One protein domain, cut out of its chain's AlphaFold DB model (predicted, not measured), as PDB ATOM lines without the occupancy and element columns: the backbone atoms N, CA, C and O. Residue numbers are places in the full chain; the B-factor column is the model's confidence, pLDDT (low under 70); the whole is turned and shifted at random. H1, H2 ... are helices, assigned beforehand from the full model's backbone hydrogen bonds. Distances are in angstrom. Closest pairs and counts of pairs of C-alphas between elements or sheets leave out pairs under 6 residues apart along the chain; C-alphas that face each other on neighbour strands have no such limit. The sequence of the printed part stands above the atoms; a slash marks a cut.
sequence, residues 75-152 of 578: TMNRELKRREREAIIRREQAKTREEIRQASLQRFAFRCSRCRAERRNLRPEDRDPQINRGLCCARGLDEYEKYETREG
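What this domain is: This is residues 75 to 152 of the 578 residues of an uncharacterized protein of Amorphotheca resinae ATCC 22711 (UniProt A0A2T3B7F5). A long straight helix, H1, sticks out with residues 75 to 103 from a small head that holds short helices H2 and H3, helix H4 and the loop of residues 118 to 130. The printed part has 78 residues with four named helices, H1 to H4 in order, and no named strand: all helix. It is extended, with a radius of gyration of the C-alphas of 19.5 A and spans of 66 by 27 by 15 A.

Where its parts are: H1, residues 75 to 109, runs 50.8 A from C-alpha 75 at (-48.241, 14.411, -24.471). H4, residues 138 to 150, runs 19.2 A and ends at C-alpha 150 at (-44.322, -29.494, 5.995). H2 is residues 113 to 117 and H3 residues 131 to 134.

How they stand to each other: H1 and H4 are close but not clearly touching, the closest C-alphas, of Arg 107 and Tyr 144, 7.7 A apart, at a steep tilt of 62 degrees, opposite ways. H1 and H3 are close but not clearly touching, the closest C-alphas, of Phe 108 and Gly 134, 5.3 A apart. H3 and H4 only just touch, with 3 pairs of C-alphas within 8 A, only at the corner; H4 does so with residues 138 to 141 alone, and the closest C-alphas, of Asn 132 and Ala 138, are 5.8 A apart. H2 and H4 are close but not clearly touching, the closest C-alphas, of Ser 113 and Glu 143, 7.9 A apart. Every O i to N i+4 pair is within hydrogen-bond range in H1 and H2, and 8 of 9 in H4; H3 is too short for such a pair.

The domain as a whole: The two C-alphas farthest apart, of Thr 75 and Glu 118, are 66.5 A apart. The printed part has no cut, the link from H2 to H3 is long, and no printed residue has a pLDDT under 70.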
ATOM      1  N   THR A  75     -49.570  14.663 -25.057       89.62
ATOM      2  CA  THR A  75     -48.241  14.411 -24.471       89.62
ATOM      3  C   THR A  75     -48.342  14.262 -22.953       89.62
ATOM      4  O   THR A  75     -47.947  13.228 -22.414       89.62
ATOM      5  N   MET A  76     -49.001  15.207 -22.275       88.88
ATOM      6  CA  MET A  76     -49.231  15.170 -20.827       88.88
ATOM      7  C   MET A  76     -50.055  13.948 -20.389       88.88
ATOM      8  O   MET A  76     -49.714  13.302 -19.403       88.88
ATOM      9  N   ASN A  77     -51.094  13.553 -21.137       92.00
ATOM     10  CA  ASN A  77     -51.875  12.341 -20.835       92.00
ATOM     11  C   ASN A  77     -51.032  11.058 -21.005       92.00
ATOM     12  O   ASN A  77     -51.133  10.125 -20.205       92.00
ATOM     13  N   ARG A  78     -50.145  11.016 -22.012       92.94
ATOM     14  CA  ARG A  78     -49.192   9.911 -22.206       92.94
ATOM     15  C   ARG A  78     -48.167   9.841 -21.071       92.94
ATOM     16  O   ARG A  78     -47.843   8.737 -20.633       92.94
ATOM     17  N   GLU A  79     -47.683  10.981 -20.585       95.50
ATOM     18  CA  GLU A  79     -46.809  11.042 -19.411       95.50
ATOM     19  C   GLU A  79     -47.520  10.634 -18.123       95.50
ATOM     20  O   GLU A  79     -46.959   9.853 -17.357       95.50
ATOM     21  N   LEU A  80     -48.755  11.086 -17.899       96.31
ATOM     22  CA  LEU A  80     -49.552  10.695 -16.737       96.31
ATOM     23  C   LEU A  80     -49.722   9.170 -16.689       96.31
ATOM     24  O   LEU A  80     -49.327   8.537 -15.713       96.31
ATOM     25  N   LYS A  81     -50.149   8.557 -17.802       96.44
ATOM     26  CA  LYS A  81     -50.272   7.092 -17.933       96.44
ATOM     27  C   LYS A  81     -48.945   6.349 -17.797       96.44
ATOM     28  O   LYS A  81     -48.923   5.182 -17.405       96.44
ATOM     29  N   ARG A  82     -47.824   6.993 -18.130       96.94
ATOM     30  CA  ARG A  82     -46.486   6.449 -17.872       96.94
ATOM     31  C   ARG A  82     -46.169   6.481 -16.374       96.94
ATOM     32  O   ARG A  82     -45.766   5.448 -15.844       96.94
ATOM     33  N   ARG A  83     -46.405   7.608 -15.693       97.75
ATOM     34  CA  ARG A  83     -46.206   7.762 -14.239       97.75
ATOM     35  C   ARG A  83     -47.095   6.802 -13.441       97.75
ATOM     36  O   ARG A  83     -46.607   6.189 -12.500       97.75
ATOM     37  N   GLU A  84     -48.346   6.595 -13.852       98.06
ATOM     38  CA  GLU A  84     -49.257   5.597 -13.264       98.06
ATOM     39  C   GLU A  84     -48.693   4.172 -13.361       98.06
ATOM     40  O   GLU A  84     -48.618   3.463 -12.358       98.06
ATOM     41  N   ARG A  85     -48.222   3.758 -14.547       97.81
ATOM     42  CA  ARG A  85     -47.594   2.437 -14.743       97.81
ATOM     43  C   ARG A  85     -46.311   2.282 -13.930       97.81
ATOM     44  O   ARG A  85     -46.105   1.242 -13.312       97.81
ATOM     45  N   GLU A  86     -45.465   3.309 -13.900       97.62
ATOM     46  CA  GLU A  86     -44.249   3.319 -13.081       97.62
ATOM     47  C   GLU A  86     -44.578   3.269 -11.574       97.62
ATOM     48  O   GLU A  86     -43.875   2.596 -10.821       97.62
ATOM     49  N   ALA A  87     -45.674   3.893 -11.128       97.75
ATOM     50  CA  ALA A  87     -46.156   3.811  -9.750       97.75
ATOM     51  C   ALA A  87     -46.700   2.415  -9.390       97.75
ATOM     52  O   ALA A  87     -46.411   1.926  -8.298       97.75
ATOM     53  N   ILE A  88     -47.424   1.749 -10.299       97.69
ATOM     54  CA  ILE A  88     -47.873   0.354 -10.118       97.69
ATOM     55  C   ILE A  88     -46.660  -0.574  -9.968       97.69
ATOM     56  O   ILE A  88     -46.554  -1.269  -8.960       97.69
ATOM     57  N   ILE A  89     -45.688  -0.492 -10.884       97.38
ATOM     58  CA  ILE A  89     -44.454  -1.297 -10.829       97.38
ATOM     59  C   ILE A  89     -43.685  -1.050  -9.519       97.38
ATOM     60  O   ILE A  89     -43.187  -1.992  -8.904       97.38
ATOM     61  N   ARG A  90     -43.604   0.202  -9.041       97.25
ATOM     62  CA  ARG A  90     -42.974   0.519  -7.745       97.25
ATOM     63  C   ARG A  90     -43.729  -0.084  -6.555       97.25
ATOM     64  O   ARG A  90     -43.077  -0.549  -5.624       97.25
ATOM     65  N   ARG A  91     -45.068  -0.100  -6.574       97.94
ATOM     66  CA  ARG A  91     -45.891  -0.738  -5.525       97.94
ATOM     67  C   ARG A  91     -45.697  -2.254  -5.504       97.94
ATOM     68  O   ARG A  91     -45.502  -2.813  -4.430       97.94
ATOM     69  N   GLU A  92     -45.671  -2.901  -6.667       97.31
ATOM     70  CA  GLU A  92     -45.376  -4.336  -6.787       97.31
ATOM     71  C   GLU A  92     -43.969  -4.662  -6.267       97.31
ATOM     72  O   GLU A  92     -43.813  -5.531  -5.412       97.31
ATOM     73  N   GLN A  93     -42.949  -3.899  -6.678       96.88
ATOM     74  CA  GLN A  93     -41.579  -4.069  -6.178       96.88
ATOM     75  C   GLN A  93     -41.460  -3.841  -4.664       96.88
ATOM     76  O   GLN A  93     -40.697  -4.548  -4.003       96.88
ATOM     77  N   ALA A  94     -42.194  -2.876  -4.102       96.56
ATOM     78  CA  ALA A  94     -42.243  -2.659  -2.658       96.56
ATOM     79  C   ALA A  94     -42.890  -3.849  -1.933       96.56
ATOM     80  O   ALA A  94     -42.337  -4.322  -0.939       96.56
ATOM     81  N   LYS A  95     -43.993  -4.391  -2.471       97.44
ATOM     82  CA  LYS A  95     -44.652  -5.591  -1.942       97.44
ATOM     83  C   LYS A  95     -43.711  -6.801  -1.953       97.44
ATOM     84  O   LYS A  95     -43.526  -7.418  -0.913       97.44
ATOM     85  N   THR A  96     -43.033  -7.077  -3.069       95.19
ATOM     86  CA  THR A  96     -42.066  -8.189  -3.158       95.19
ATOM     87  C   THR A  96     -40.880  -8.016  -2.201       95.19
ATOM     88  O   THR A  96     -40.413  -8.990  -1.615       95.19
ATOM     89  N   ARG A  97     -40.388  -6.786  -1.989       95.62
ATOM     90  CA  ARG A  97     -39.341  -6.518  -0.982       95.62
ATOM     91  C   ARG A  97     -39.825  -6.800   0.440       95.62
ATOM     92  O   ARG A  97     -39.071  -7.367   1.226       95.62
ATOM     93  N   GLU A  98     -41.063  -6.433   0.758       95.81
ATOM     94  CA  GLU A  98     -41.668  -6.708   2.061       95.81
ATOM     95  C   GLU A  98     -41.920  -8.209   2.269       95.81
ATOM     96  O   GLU A  98     -41.573  -8.739   3.321       95.81
ATOM     97  N   GLU A  99     -42.405  -8.926   1.252       92.88
ATOM     98  CA  GLU A  99     -42.548 -10.391   1.268       92.88
ATOM     99  C   GLU A  99     -41.195 -11.090   1.522       92.88
ATOM    100  O   GLU A  99     -41.099 -11.966   2.383       92.88
ATOM    101  N   ILE A 100     -40.116 -10.652   0.857       91.56
ATOM    102  CA  ILE A 100     -38.747 -11.151   1.097       91.56
ATOM    103  C   ILE A 100     -38.273 -10.833   2.524       91.56
ATOM    104  O   ILE A 100     -37.643 -11.681   3.171       91.56
ATOM    105  N   ARG A 101     -38.579  -9.637   3.047       92.06
ATOM    106  CA  ARG A 101     -38.238  -9.237   4.424       92.06
ATOM    107  C   ARG A 101     -38.968 -10.107   5.448       92.06
ATOM    108  O   ARG A 101     -38.341 -10.588   6.388       92.06
ATOM    109  N   GLN A 102     -40.258 -10.367   5.246       93.00
ATOM    110  CA  GLN A 102     -41.061 -11.226   6.121       93.00
ATOM    111  C   GLN A 102     -40.626 -12.693   6.055       93.00
ATOM    112  O   GLN A 102     -40.487 -13.324   7.102       93.00
ATOM    113  N   ALA A 103     -40.333 -13.229   4.865       90.56
ATOM    114  CA  ALA A 103     -39.770 -14.574   4.716       90.56
ATOM    115  C   ALA A 103     -38.421 -14.705   5.445       90.56
ATOM    116  O   ALA A 103     -38.188 -15.676   6.166       90.56
ATOM    117  N   SER A 104     -37.566 -13.682   5.338       90.00
ATOM    118  CA  SER A 104     -36.307 -13.615   6.089       90.00
ATOM    119  C   SER A 104     -36.566 -13.608   7.600       90.00
ATOM    120  O   SER A 104     -35.983 -14.420   8.309       90.00
ATOM    121  N   LEU A 105     -37.479 -12.772   8.108       88.94
ATOM    122  CA  LEU A 105     -37.823 -12.734   9.538       88.94
ATOM    123  C   LEU A 105     -38.388 -14.071  10.057       88.94
ATOM    124  O   LEU A 105     -38.043 -14.486  11.161       88.94
ATOM    125  N   GLN A 106     -39.196 -14.784   9.265       90.31
ATOM    126  CA  GLN A 106     -39.685 -16.124   9.622       90.31
ATOM    127  C   GLN A 106     -38.537 -17.144   9.710       90.31
ATOM    128  O   GLN A 106     -38.471 -17.915  10.673       90.31
ATOM    129  N   ARG A 107     -37.588 -17.097   8.768       90.75
ATOM    130  CA  ARG A 107     -36.350 -17.892   8.801       90.75
ATOM    131  C   ARG A 107     -35.493 -17.561  10.031       90.75
ATOM    132  O   ARG A 107     -35.071 -18.473  10.735       90.75
ATOM    133  N   PHE A 108     -35.312 -16.276  10.341       90.00
ATOM    134  CA  PHE A 108     -34.601 -15.802  11.535       90.00
ATOM    135  C   PHE A 108     -35.275 -16.210  12.847       90.00
ATOM    136  O   PHE A 108     -34.581 -16.416  13.842       90.00
ATOM    137  N   ALA A 109     -36.602 -16.354  12.875       90.88
ATOM    138  CA  ALA A 109     -37.339 -16.797  14.056       90.88
ATOM    139  C   ALA A 109     -37.220 -18.313  14.311       90.88
ATOM    140  O   ALA A 109     -37.294 -18.747  15.469       90.88
ATOM    141  N   PHE A 110     -37.012 -19.120  13.262       94.62
ATOM    142  CA  PHE A 110     -36.969 -20.581  13.354       94.62
ATOM    143  C   PHE A 110     -35.884 -21.093  14.315       94.62
ATOM    144  O   PHE A 110     -34.821 -20.493  14.494       94.62
ATOM    145  N   ARG A 111     -36.149 -22.229  14.968       93.69
ATOM    146  CA  ARG A 111     -35.215 -22.906  15.879       93.69
ATOM    147  C   ARG A 111     -35.284 -24.396  15.628       93.69
ATOM    148  O   ARG A 111     -36.373 -24.963  15.694       93.69
ATOM    149  N   CYS A 112     -34.133 -25.030  15.429       95.94
ATOM    150  CA  CYS A 112     -34.077 -26.484  15.442       95.94
ATOM    151  C   CYS A 112     -34.465 -27.021  16.828       95.94
ATOM    152  O   CYS A 112     -34.273 -26.362  17.860       95.94
ATOM    153  N   SER A 113     -34.986 -28.242  16.837       95.88
ATOM    154  CA  SER A 113     -35.338 -29.035  18.016       95.88
ATOM    155  C   SER A 113     -34.261 -28.977  19.105       95.88
ATOM    156  O   SER A 113     -34.568 -28.722  20.270       95.88
ATOM    157  N   ARG A 114     -32.989 -29.119  18.712       95.50
ATOM    158  CA  ARG A 114     -31.832 -29.111  19.611       95.50
ATOM    159  C   ARG A 114     -31.595 -27.750  20.277       95.50
ATOM    160  O   ARG A 114     -31.598 -27.681  21.499       95.50
ATOM    161  N   CYS A 115     -31.471 -26.662  19.512       95.50
ATOM    162  CA  CYS A 115     -31.287 -25.320  20.086       95.50
ATOM    163  C   CYS A 115     -32.497 -24.881  20.927       95.50
ATOM    164  O   CYS A 115     -32.329 -24.165  21.913       95.50
ATOM    165  N   ARG A 116     -33.711 -25.338  20.577       94.88
ATOM    166  CA  ARG A 116     -34.924 -25.116  21.377       94.88
ATOM    167  C   ARG A 116     -34.869 -25.847  22.725       94.88
ATOM    168  O   ARG A 116     -35.224 -25.238  23.729       94.88
ATOM    169  N   ALA A 117     -34.418 -27.103  22.753       96.12
ATOM    170  CA  ALA A 117     -34.265 -27.882  23.985       96.12
ATOM    171  C   ALA A 117     -33.150 -27.331  24.892       96.12
ATOM    172  O   ALA A 117     -33.359 -27.133  26.084       96.12
ATOM    173  N   GLU A 118     -31.993 -27.008  24.314       95.94
ATOM    174  CA  GLU A 118     -30.810 -26.502  25.028       95.94
ATOM    175  C   GLU A 118     -30.901 -25.008  25.397       95.94
ATOM    176  O   GLU A 118     -29.954 -24.459  25.953       95.94
ATOM    177  N   ARG A 119     -32.003 -24.324  25.046       93.94
ATOM    178  CA  ARG A 119     -32.184 -22.867  25.201       93.94
ATOM    179  C   ARG A 119     -31.005 -22.044  24.647       93.94
ATOM    180  O   ARG A 119     -30.630 -21.028  25.222       93.94
ATOM    181  N   ARG A 120     -30.436 -22.462  23.511       89.12
ATOM    182  CA  ARG A 120     -29.369 -21.724  22.810       89.12
ATOM    183  C   ARG A 120     -29.946 -20.756  21.778       89.12
ATOM    184  O   ARG A 120     -30.978 -21.038  21.165       89.12
ATOM    185  N   ASN A 121     -29.250 -19.638  21.578       84.88
ATOM    186  CA  ASN A 121     -29.609 -18.549  20.663       84.88
ATOM    187  C   ASN A 121     -31.052 -18.079  20.917       84.88
ATOM    188  O   ASN A 121     -31.927 -18.151  20.044       84.88
ATOM    189  N   LEU A 122     -31.332 -17.713  22.174       84.50
ATOM    190  CA  LEU A 122     -32.672 -17.334  22.620       84.50
ATOM    191  C   LEU A 122     -33.132 -16.024  21.994       84.50
ATOM    192  O   LEU A 122     -34.341 -15.867  21.789       84.50
ATOM    193  N   ARG A 123     -32.197 -15.130  21.684       84.69
ATOM    194  CA  ARG A 123     -32.462 -13.857  21.028       84.69
ATOM    195  C   ARG A 123     -32.200 -13.964  19.518       84.69
ATOM    196  O   ARG A 123     -31.413 -14.811  19.085       84.69
ATOM    197  N   PRO A 124     -32.895 -13.166  18.691       80.44
ATOM    198  CA  PRO A 124     -32.506 -12.944  17.302       80.44
ATOM    199  C   PRO A 124     -31.070 -12.416  17.186       80.44
ATOM    200  O   PRO A 124     -30.333 -12.880  16.326       80.44
ATOM    201  N   GLU A 125     -30.666 -11.528  18.097       83.50
ATOM    202  CA  GLU A 125     -29.326 -10.919  18.158       83.50
ATOM    203  C   GLU A 125     -28.185 -11.941  18.329       83.50
ATOM    204  O   GLU A 125     -27.092 -11.720  17.823       83.50
ATOM    205  N   ASP A 126     -28.443 -13.091  18.967       81.50
ATOM    206  CA  ASP A 126     -27.466 -14.184  19.132       81.50
ATOM    207  C   ASP A 126     -27.149 -14.913  17.802       81.50
ATOM    208  O   ASP A 126     -26.389 -15.885  17.778       81.50
ATOM    209  N   ARG A 127     -27.809 -14.536  16.698       84.56
ATOM    210  CA  ARG A 127     -27.752 -15.218  15.401       84.56
ATOM    211  C   ARG A 127     -27.143 -14.282  14.379       84.56
ATOM    212  O   ARG A 127     -27.801 -13.365  13.897       84.56
ATOM    213  N   ASP A 128     -25.912 -14.571  13.992       81.00
ATOM    214  CA  ASP A 128     -25.283 -13.879  12.876       81.00
ATOM    215  C   ASP A 128     -26.101 -14.112  11.577       81.00
ATOM    216  O   ASP A 128     -26.312 -15.263  11.180       81.00
ATOM    217  N   PRO A 129     -26.577 -13.049  10.894       82.50
ATOM    218  CA  PRO A 129     -27.255 -13.142   9.599       82.50
ATOM    219  C   PRO A 129     -26.459 -13.846   8.498       82.50
ATOM    220  O   PRO A 129     -27.049 -14.456   7.601       82.50
ATOM    221  N   GLN A 130     -25.132 -13.750   8.551       84.75
ATOM    222  CA  GLN A 130     -24.212 -14.293   7.560       84.75
ATOM    223  C   GLN A 130     -23.953 -15.786   7.810       84.75
ATOM    224  O   GLN A 130     -23.928 -16.583   6.867       84.75
ATOM    225  N   ILE A 131     -23.842 -16.199   9.075       79.31
ATOM    226  CA  ILE A 131     -23.590 -17.596   9.452       79.31
ATOM    227  C   ILE A 131     -24.896 -18.408   9.371       79.31
ATOM    228  O   ILE A 131     -25.968 -17.975   9.784       79.31
ATOM    229  N   ASN A 132     -24.834 -19.616   8.795       84.00
ATOM    230  CA  ASN A 132     -25.985 -20.519   8.600       84.00
ATOM    231  C   ASN A 132     -27.207 -19.886   7.890       84.00
ATOM    232  O   ASN A 132     -28.316 -20.417   7.985       84.00
ATOM    233  N   ARG A 133     -27.032 -18.769   7.163       84.12
ATOM    234  CA  ARG A 133     -28.125 -17.999   6.533       84.12
ATOM    235  C   ARG A 133     -29.210 -17.596   7.552       84.12
ATOM    236  O   ARG A 133     -30.399 -17.813   7.296       84.12
ATOM    237  N   GLY A 134     -28.798 -17.092   8.719       83.19
ATOM    238  CA  GLY A 134     -29.692 -16.593   9.772       83.19
ATOM    239  C   GLY A 134     -30.381 -17.657  10.635       83.19
ATOM    240  O   GLY A 134     -31.262 -17.332  11.433       83.19
ATOM    241  N   LEU A 135     -30.010 -18.931  10.485       91.06
ATOM    242  CA  LEU A 135     -30.561 -20.040  11.266       91.06
ATOM    243  C   LEU A 135     -29.683 -20.354  12.482       91.06
ATOM    244  O   LEU A 135     -28.476 -20.127  12.485       91.06
ATOM    245  N   CYS A 136     -30.289 -20.920  13.526       91.12
ATOM    246  CA  CYS A 136     -29.638 -21.072  14.831       91.12
ATOM    247  C   CYS A 136     -28.368 -21.949  14.841       91.12
ATOM    248  O   CYS A 136     -27.557 -21.793  15.745       91.12
ATOM    249  N   CYS A 137     -28.203 -22.875  13.892       92.62
ATOM    250  CA  CYS A 137     -27.004 -23.701  13.697       92.62
ATOM    251  C   CYS A 137     -27.073 -24.425  12.337       92.62
ATOM    252  O   CYS A 137     -28.106 -24.365  11.671       92.62
ATOM    253  N   ALA A 138     -26.028 -25.173  11.958       91.62
ATOM    254  CA  ALA A 138     -26.007 -25.968  10.722       91.62
ATOM    255  C   ALA A 138     -27.193 -26.952  10.624       91.62
ATOM    256  O   ALA A 138     -27.932 -26.921   9.652       91.62
ATOM    257  N   ARG A 139     -27.481 -27.713  11.693       92.38
ATOM    258  CA  ARG A 139     -28.674 -28.585  11.798       92.38
ATOM    259  C   ARG A 139     -30.007 -27.817  11.701       92.38
ATOM    260  O   ARG A 139     -31.057 -28.395  11.431       92.38
ATOM    261  N   GLY A 140     -29.978 -26.504  11.930       93.56
ATOM    262  CA  GLY A 140     -31.103 -25.612  11.678       93.56
ATOM    263  C   GLY A 140     -31.444 -25.457  10.201       93.56
ATOM    264  O   GLY A 140     -32.605 -25.202   9.922       93.56
ATOM    265  N   LEU A 141     -30.503 -25.661   9.272       92.50
ATOM    266  CA  LEU A 141     -30.784 -25.703   7.832       92.50
ATOM    267  C   LEU A 141     -31.643 -26.926   7.488       92.50
ATOM    268  O   LEU A 141     -32.746 -26.756   6.973       92.50
ATOM    269  N   ASP A 142     -31.198 -28.124   7.872       93.56
ATOM    270  CA  ASP A 142     -31.887 -29.387   7.558       93.56
ATOM    271  C   ASP A 142     -33.286 -29.472   8.192       93.56
ATOM    272  O   ASP A 142     -34.226 -30.019   7.612       93.56
ATOM    273  N   GLU A 143     -33.442 -28.958   9.418       95.94
ATOM    274  CA  GLU A 143     -34.745 -28.911  10.090       95.94
ATOM    275  C   GLU A 143     -35.645 -27.790   9.545       95.94
ATOM    276  O   GLU A 143     -36.867 -27.954   9.552       95.94
ATOM    277  N   TYR A 144     -35.079 -26.688   9.036       94.81
ATOM    278  CA  TYR A 144     -35.847 -25.609   8.406       94.81
ATOM    279  C   TYR A 144     -36.378 -26.008   7.026       94.81
ATOM    280  O   TYR A 144     -37.539 -25.747   6.735       94.81
ATOM    281  N   GLU A 145     -35.597 -26.717   6.209       93.50
ATOM    282  CA  GLU A 145     -36.056 -27.238   4.912       93.50
ATOM    283  C   GLU A 145     -37.226 -28.229   5.084       93.50
ATOM    284  O   GLU A 145     -38.245 -28.153   4.389       93.50
ATOM    285  N   LYS A 146     -37.147 -29.104   6.099       94.62
ATOM    286  CA  LYS A 146     -38.254 -29.998   6.489       94.62
ATOM    287  C   LYS A 146     -39.469 -29.231   7.016       94.62
ATOM    288  O   LYS A 146     -40.601 -29.638   6.761       94.62
ATOM    289  N   TYR A 147     -39.250 -28.131   7.737       93.88
ATOM    290  CA  TYR A 147     -40.315 -27.239   8.193       93.88
ATOM    291  C   TYR A 147     -41.003 -26.538   7.008       93.88
ATOM    292  O   TYR A 147     -42.215 -26.661   6.877       93.88
ATOM    293  N   GLU A 148     -40.264 -25.907   6.090       91.69
ATOM    294  CA  GLU A 148     -40.830 -25.277   4.882       91.69
ATOM    295  C   GLU A 148     -41.612 -26.269   4.011       91.69
ATOM    296  O   GLU A 148     -42.689 -25.930   3.514       91.69
ATOM    297  N   THR A 149     -41.116 -27.506   3.890       92.25
ATOM    298  CA  THR A 149     -41.813 -28.598   3.193       92.25
ATOM    299  C   THR A 149     -43.133 -28.960   3.883       92.25
ATOM    300  O   THR A 149     -44.158 -29.101   3.220       92.25
ATOM    301  N   ARG A 150     -43.136 -29.091   5.218       93.44
ATOM    302  CA  ARG A 150     -44.322 -29.494   5.995       93.44
ATOM    303  C   ARG A 150     -45.392 -28.405   6.075       93.44
ATOM    304  O   ARG A 150     -46.575 -28.721   6.044       93.44
ATOM    305  N   GLU A 151     -44.996 -27.142   6.184       89.00
ATOM    306  CA  GLU A 151     -45.928 -26.004   6.250       89.00
ATOM    307  C   GLU A 151     -46.489 -25.620   4.866       89.00
ATOM    308  O   GLU A 151     -47.253 -24.665   4.757       89.00
ATOM    309  N   GLY A 152     -46.072 -26.301   3.790       83.19
ATOM    310  CA  GLY A 152     -46.560 -26.086   2.422       83.19
ATOM    311  C   GLY A 152     -46.174 -24.745   1.782       83.19
ATOM    312  O   GLY A 152     -46.466 -24.529   0.608       83.19
TER     313      GLY A 152